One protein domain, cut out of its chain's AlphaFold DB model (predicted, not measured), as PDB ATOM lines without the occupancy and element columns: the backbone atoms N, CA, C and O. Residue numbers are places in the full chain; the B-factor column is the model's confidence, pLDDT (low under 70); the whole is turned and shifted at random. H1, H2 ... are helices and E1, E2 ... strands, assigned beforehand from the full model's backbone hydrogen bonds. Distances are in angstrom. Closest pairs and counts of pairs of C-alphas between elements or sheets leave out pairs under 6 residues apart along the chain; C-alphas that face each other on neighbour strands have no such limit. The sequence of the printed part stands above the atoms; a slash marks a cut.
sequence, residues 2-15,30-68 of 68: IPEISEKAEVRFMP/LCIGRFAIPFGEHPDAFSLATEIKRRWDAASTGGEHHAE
ATOM      1  N   ILE A   2      35.790  24.632 -56.554       46.62
ATOM      2  CA  ILE A   2      34.868  25.662 -56.058       46.62
ATOM      3  C   ILE A   2      34.660  25.305 -54.584       46.62
ATOM      4  O   ILE A   2      34.317  24.151 -54.334       46.62
ATOM      5  N   PRO A   3      34.950  26.194 -53.620       43.56
ATOM      6  CA  PRO A   3      34.733  25.870 -52.216       43.56
ATOM      7  C   PRO A   3      33.260  25.508 -52.014       43.56
ATOM      8  O   PRO A   3      32.386  26.152 -52.597       43.56
ATOM      9  N   GLU A   4      32.994  24.468 -51.223       53.19
ATOM     10  CA  GLU A   4      31.646  24.121 -50.776       53.19
ATOM     11  C   GLU A   4      31.100  25.270 -49.933       53.19
ATOM     12  O   GLU A   4      31.324  25.387 -48.729       53.19
ATOM     13  N   ILE A   5      30.408  26.181 -50.603       53.06
ATOM     14  CA  ILE A   5      29.646  27.238 -49.970       53.06
ATOM     15  C   ILE A   5      28.347  26.578 -49.491       53.06
ATOM     16  O   ILE A   5      27.321  26.628 -50.165       53.06
ATOM     17  N   SER A   6      28.392  25.928 -48.325       56.00
ATOM     18  CA  SER A   6      27.182  25.592 -47.564       56.00
ATOM     19  C   SER A   6      26.643  26.884 -46.939       56.00
ATOM     20  O   SER A   6      26.752  27.148 -45.741       56.00
ATOM     21  N   GLU A   7      26.166  27.788 -47.796       74.25
ATOM     22  CA  GLU A   7      25.512  29.019 -47.372       74.25
ATOM     23  C   GLU A   7      24.113  28.659 -46.875       74.25
ATOM     24  O   GLU A   7      23.292  28.141 -47.629       74.25
ATOM     25  N   LYS A   8      23.840  28.912 -45.591       82.38
ATOM     26  CA  LYS A   8      22.517  28.679 -45.002       82.38
ATOM     27  C   LYS A   8      21.460  29.511 -45.727       82.38
ATOM     28  O   LYS A   8      21.668  30.705 -45.958       82.38
ATOM     29  N   ALA A   9      20.325  28.885 -46.027       91.62
ATOM     30  CA  ALA A   9      19.166  29.559 -46.589       91.62
ATOM     31  C   ALA A   9      18.205  30.031 -45.476       91.62
ATOM     32  O   ALA A   9      17.862  29.284 -44.557       91.62
ATOM     33  N   GLU A  10      17.732  31.273 -45.554       94.75
ATOM     34  CA  GLU A  10      16.792  31.875 -44.604       94.75
ATOM     35  C   GLU A  10      15.659  32.581 -45.354       94.75
ATOM     36  O   GLU A  10      15.899  33.401 -46.236       94.75
ATOM     37  N   VAL A  11      14.412  32.283 -44.989       95.50
ATOM     38  CA  VAL A  11      13.246  33.022 -45.488       95.50
ATOM     39  C   VAL A  11      13.004  34.205 -44.559       95.50
ATOM     40  O   VAL A  11      12.815  34.023 -43.357       95.50
ATOM     41  N   ARG A  12      13.004  35.412 -45.117       94.06
ATOM     42  CA  ARG A  12      12.770  36.671 -44.406       94.06
ATOM     43  C   ARG A  12      11.660  37.461 -45.092       94.06
ATOM     44  O   ARG A  12      11.202  37.114 -46.179       94.06
ATOM     45  N   PHE A  13      11.248  38.544 -44.450       92.44
ATOM     46  CA  PHE A  13      10.276  39.484 -44.994       92.44
ATOM     47  C   PHE A  13      10.917  40.857 -45.100       92.44
ATOM     48  O   PHE A  13      11.619  41.283 -44.176       92.44
ATOM     49  N   MET A  14      10.687  41.551 -46.213       89.88
ATOM     50  CA  MET A  14      11.060  42.957 -46.271       89.88
ATOM     51  C   MET A  14      10.207  43.744 -45.276       89.88
ATOM     52  O   MET A  14       9.004  43.486 -45.159       89.88
ATOM     53  N   PRO A  15      10.797  44.733 -44.586       85.19
ATOM     54  CA  PRO A  15      10.022  45.707 -43.840       85.19
ATOM     55  C   PRO A  15       8.966  46.330 -44.750       85.19
ATOM     56  O   PRO A  15       9.247  46.651 -45.905       85.19
ATOM     57  N   LEU A  30      14.137  35.278 -49.981       95.44
ATOM     58  CA  LEU A  30      15.018  34.165 -49.648       95.44
ATOM     59  C   LEU A  30      16.462  34.670 -49.622       95.44
ATOM     60  O   LEU A  30      16.988  35.108 -50.646       95.44
ATOM     61  N   CYS A  31      17.095  34.608 -48.458       94.06
ATOM     62  CA  CYS A  31      18.509  34.904 -48.287       94.06
ATOM     63  C   CYS A  31      19.311  33.605 -48.359       94.06
ATOM     64  O   CYS A  31      19.036  32.682 -47.600       94.06
ATOM     65  N   ILE A  32      20.306  33.537 -49.237       91.56
ATOM     66  CA  ILE A  32      21.255  32.422 -49.331       91.56
ATOM     67  C   ILE A  32      22.643  33.042 -49.261       91.56
ATOM     68  O   ILE A  32      23.108  33.646 -50.228       91.56
ATOM     69  N   GLY A  33      23.244  32.992 -48.072       86.69
ATOM     70  CA  GLY A  33      24.511  33.662 -47.794       86.69
ATOM     71  C   GLY A  33      24.511  35.138 -48.166       86.69
ATOM     72  O   GLY A  33      23.841  35.940 -47.518       86.69
ATOM     73  N   ARG A  34      25.272  35.508 -49.206       87.12
ATOM     74  CA  ARG A  34      25.354  36.905 -49.676       87.12
ATOM     75  C   ARG A  34      24.208  37.325 -50.603       87.12
ATOM     76  O   ARG A  34      24.104  38.505 -50.934       87.12
ATOM     77  N   PHE A  35      23.412  36.379 -51.090       90.06
ATOM     78  CA  PHE A  35      22.364  36.631 -52.073       90.06
ATOM     79  C   PHE A  35      21.016  36.848 -51.391       90.06
ATOM     80  O   PHE A  35      20.668  36.148 -50.444       90.06
ATOM     81  N   ALA A  36      20.241  37.792 -51.919       92.25
ATOM     82  CA  ALA A  36      18.863  38.047 -51.524       92.25
ATOM     83  C   ALA A  36      17.969  37.953 -52.764       92.25
ATOM     84  O   ALA A  36      18.163  38.692 -53.730       92.25
ATOM     85  N   ILE A  37      17.011  37.028 -52.745       93.44
ATOM     86  CA  ILE A  37      16.120  36.732 -53.868       93.44
ATOM     87  C   ILE A  37      14.698  37.147 -53.466       93.44
ATOM     88  O   ILE A  37      14.102  36.488 -52.610       93.44
ATOM     89  N   PRO A  38      14.144  38.235 -54.027       94.00
ATOM     90  CA  PRO A  38      12.783  38.666 -53.728       94.00
ATOM     91  C   PRO A  38      11.749  37.792 -54.454       94.00
ATOM     92  O   PRO A  38      11.826  37.600 -55.665       94.00
ATOM     93  N   PHE A  39      10.755  37.304 -53.712       92.69
ATOM     94  CA  PHE A  39       9.597  36.555 -54.224       92.69
ATOM     95  C   PHE A  39       8.327  37.416 -54.308       92.69
ATOM     96  O   PHE A  39       7.334  36.998 -54.902       92.69
ATOM     97  N   GLY A  40       8.357  38.623 -53.736       90.38
ATOM     98  CA  GLY A  40       7.231  39.555 -53.729       90.38
ATOM     99  C   GLY A  40       6.156  39.203 -52.697       90.38
ATOM    100  O   GLY A  40       6.401  38.470 -51.739       90.38
ATOM    101  N   GLU A  41       4.966  39.771 -52.881       90.19
ATOM    102  CA  GLU A  41       3.859  39.754 -51.907       90.19
ATOM    103  C   GLU A  41       2.748  38.749 -52.232       90.19
ATOM    104  O   GLU A  41       1.707  38.736 -51.577       90.19
ATOM    105  N   HIS A  42       2.939  37.899 -53.246       91.94
ATOM    106  CA  HIS A  42       1.935  36.893 -53.583       91.94
ATOM    107  C   HIS A  42       1.665  35.979 -52.368       91.94
ATOM    108  O   HIS A  42       2.625  35.594 -51.694       91.94
ATOM    109  N   PRO A  43       0.412  35.567 -52.094       89.44
ATOM    110  CA  PRO A  43       0.089  34.695 -50.958       89.44
ATOM    111  C   PRO A  43       0.937  33.415 -50.892       89.44
ATOM    112  O   PRO A  43       1.321  32.965 -49.814       89.44
ATOM    113  N   ASP A  44       1.304  32.870 -52.055       95.12
ATOM    114  CA  ASP A  44       2.121  31.653 -52.160       95.12
ATOM    115  C   ASP A  44       3.636  31.895 -52.065       95.12
ATOM    116  O   ASP A  44       4.409  30.935 -52.004       95.12
ATOM    117  N   ALA A  45       4.091  33.153 -52.045       94.81
ATOM    118  CA  ALA A  45       5.513  33.500 -52.047       94.81
ATOM    119  C   ALA A  45       6.252  32.887 -50.848       94.81
ATOM    120  O   ALA A  45       7.372  32.395 -50.988       94.81
ATOM    121  N   PHE A  46       5.604  32.850 -49.678       95.56
ATOM    122  CA  PHE A  46       6.177  32.265 -48.467       95.56
ATOM    123  C   PHE A  46       6.343  30.749 -48.583       95.56
ATOM    124  O   PHE A  46       7.408  30.211 -48.271       95.56
ATOM    125  N   SER A  47       5.310  30.063 -49.075       96.81
ATOM    126  CA  SER A  47       5.319  28.614 -49.285       96.81
ATOM    127  C   SER A  47       6.380  28.212 -50.309       96.81
ATOM    128  O   SER A  47       7.140  27.272 -50.078       96.81
ATOM    129  N   LEU A  48       6.494  28.969 -51.405       96.31
ATOM    130  CA  LEU A  48       7.500  28.737 -52.437       96.31
ATOM    131  C   LEU A  48       8.926  28.963 -51.912       96.31
ATOM    132  O   LEU A  48       9.779  28.091 -52.079       96.31
ATOM    133  N   ALA A  49       9.187  30.086 -51.235       96.19
ATOM    134  CA  ALA A  49      10.502  30.372 -50.657       96.19
ATOM    135  C   ALA A  49      10.903  29.330 -49.599       96.19
ATOM    136  O   ALA A  49      12.063  28.922 -49.535       96.19
ATOM    137  N   THR A  50       9.939  28.848 -48.810       96.38
ATOM    138  CA  THR A  50      10.154  27.795 -47.808       96.38
ATOM    139  C   THR A  50      10.505  26.454 -48.452       96.38
ATOM    140  O   THR A  50      11.431  25.784 -47.997       96.38
ATOM    141  N   GLU A  51       9.820  26.060 -49.528       96.62
ATOM    142  CA  GLU A  51      10.147  24.821 -50.242       96.62
ATOM    143  C   GLU A  51      11.526  24.903 -50.913       96.62
ATOM    144  O   GLU A  51      12.288  23.935 -50.875       96.62
ATOM    145  N   ILE A  52      11.891  26.060 -51.472       94.62
ATOM    146  CA  ILE A  52      13.226  26.265 -52.051       94.62
ATOM    147  C   ILE A  52      14.299  26.195 -50.963       94.62
ATOM    148  O   ILE A  52      15.277  25.473 -51.144       94.62
ATOM    149  N   LYS A  53      14.094  26.858 -49.815       94.62
ATOM    150  CA  LYS A  53      14.973  26.731 -48.644       94.62
ATOM    151  C   LYS A  53      15.163  25.259 -48.266       94.62
ATOM    152  O   LYS A  53      16.292  24.807 -48.135       94.62
ATOM    153  N   ARG A  54      14.072  24.494 -48.139       93.31
ATOM    154  CA  ARG A  54      14.127  23.071 -47.762       93.31
ATOM    155  C   ARG A  54      14.983  22.252 -48.730       93.31
ATOM    156  O   ARG A  54      15.772  21.418 -48.296       93.31
ATOM    157  N   ARG A  55      14.824  22.477 -50.037       92.69
ATOM    158  CA  ARG A  55      15.613  21.790 -51.073       92.69
ATOM    159  C   ARG A  55      17.078  22.203 -51.051       92.69
ATOM    160  O   ARG A  55      17.936  21.348 -51.242       92.69
ATOM    161  N   TRP A  56      17.345  23.483 -50.811       90.56
ATOM    162  CA  TRP A  56      18.699  23.997 -50.646       90.56
ATOM    163  C   TRP A  56      19.392  23.329 -49.456       90.56
ATOM    164  O   TRP A  56      20.421  22.693 -49.642       90.56
ATOM    165  N   ASP A  57      18.769  23.358 -48.274       87.75
ATOM    166  CA  ASP A  57      19.309  22.751 -47.052       87.75
ATOM    167  C   ASP A  57      19.571  21.238 -47.234       87.75
ATOM    168  O   ASP A  57      20.601  20.721 -46.798       87.75
ATOM    169  N   ALA A  58      18.675  20.523 -47.927       87.12
ATOM    170  CA  ALA A  58      18.860  19.106 -48.244       87.12
ATOM    171  C   ALA A  58      20.054  18.854 -49.185       87.12
ATOM    172  O   ALA A  58      20.837  17.935 -48.949       87.12
ATOM    173  N   ALA A  59      20.221  19.678 -50.225       85.00
ATOM    174  CA  ALA A  59      21.359  19.587 -51.138       85.00
ATOM    175  C   ALA A  59      22.685  19.934 -50.441       85.00
ATOM    176  O   ALA A  59      23.696  19.285 -50.691       85.00
ATOM    177  N   SER A  60      22.671  20.910 -49.529       77.06
ATOM    178  CA  SER A  60      23.843  21.320 -48.751       77.06
ATOM    179  C   SER A  60      24.257  20.313 -47.674       77.06
ATOM    180  O   SER A  60      25.407  20.337 -47.254       77.06
ATOM    181  N   THR A  61      23.354  19.431 -47.230       67.94
ATOM    182  CA  THR A  61      23.654  18.373 -46.241       67.94
ATOM    183  C   THR A  61      24.108  17.065 -46.911       67.94
ATOM    184  O   THR A  61      24.876  16.301 -46.342       67.94
ATOM    185  N   GLY A  62      23.669  16.797 -48.146       59.19
ATOM    186  CA  GLY A  62      24.012  15.572 -48.884       59.19
ATOM    187  C   GLY A  62      25.431  15.525 -49.474       59.19
ATOM    188  O   GLY A  62      25.833  14.475 -49.974       59.19
ATOM    189  N   GLY A  63      26.187  16.627 -49.427       52.59
ATOM    190  CA  GLY A  63      27.568  16.711 -49.925       52.59
ATOM    191  C   GLY A  63      28.598  15.931 -49.096       52.59
ATOM    192  O   GLY A  63      29.663  15.601 -49.608       52.59
ATOM    193  N   GLU A  64      28.267  15.544 -47.861       51.56
ATOM    194  CA  GLU A  64      29.193  14.853 -46.945       51.56
ATOM    195  C   GLU A  64      29.453  13.370 -47.303       51.56
ATOM    196  O   GLU A  64      30.277  12.722 -46.663       51.56
ATOM    197  N   HIS A  65      28.794  12.814 -48.331       44.72
ATOM    198  CA  HIS A  65      28.825  11.372 -48.644       44.72
ATOM    199  C   HIS A  65      29.453  10.974 -49.995       44.72
ATOM    200  O   HIS A  65      29.346   9.814 -50.386       44.72
ATOM    201  N   HIS A  66      30.136  11.876 -50.709       39.12
ATOM    202  CA  HIS A  66      30.799  11.547 -51.985       39.12
ATOM    203  C   HIS A  66      32.283  11.956 -52.011       39.12
ATOM    204  O   HIS A  66      32.738  12.689 -52.887       39.12
ATOM    205  N   ALA A  67      33.044  11.442 -51.046       39.38
ATOM    206  CA  ALA A  67      34.504  11.425 -51.078       39.38
ATOM    207  C   ALA A  67      35.017  10.011 -50.749       39.38
ATOM    208  O   ALA A  67      35.627   9.799 -49.706       39.38
ATOM    209  N   GLU A  68      34.748   9.050 -51.636       39.34
ATOM    210  CA  GLU A  68      35.485   7.779 -51.734       39.34
ATOM    211  C   GLU A  68      35.812   7.483 -53.201       39.34
ATOM    212  O   GLU A  68      34.915   7.676 -54.058       39.34
TER     213      GLU A  68
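Overview. This is residues 2 to 15 and 30 to 68 of the 68 residues of an uncharacterized protein of Rhizobium oryzihabitans (UniProt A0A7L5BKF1). A three-stranded antiparallel sheet, E1 - E2 - E3, has a long helix, H1, along one face, making two layers; its other face is bare. The 53 printed residues, with three named strands and then one named helix, are mixed in class. The whole is a loose rod, radius of gyration of the C-alphas 13.1 A, spanning 45 by 19 by 12 A.

Arrangement. Start at E2, residues 30 to 32. Beside E1, residues 9 to 13, find N 10 and O 31, 2.8 A apart. In its hairpin with E3, residues 35 to 40, find N 30 and O 37, 2.9 A apart. H1, residues 45 to 65, is on the sheet at a height of 9.0 A; C-alphas 9 and 53 are its closest to E1, 5.5 A. In H1, 14 of 17 O i to N i+4 pairs are within hydrogen-bond range.

Along the chain. Find E1 beginning at C-alpha 9 (19.166, 29.559, -46.589). H1 runs 32.3 A to C-alpha 65 (28.825, 11.372, -48.644).

Size, cuts and confidence. Residues 16 to 29 are cut out, C-alphas 15 and 30 standing 13.9 A apart. Residues 2 to 6 and 61 to 68 have pLDDT under 70.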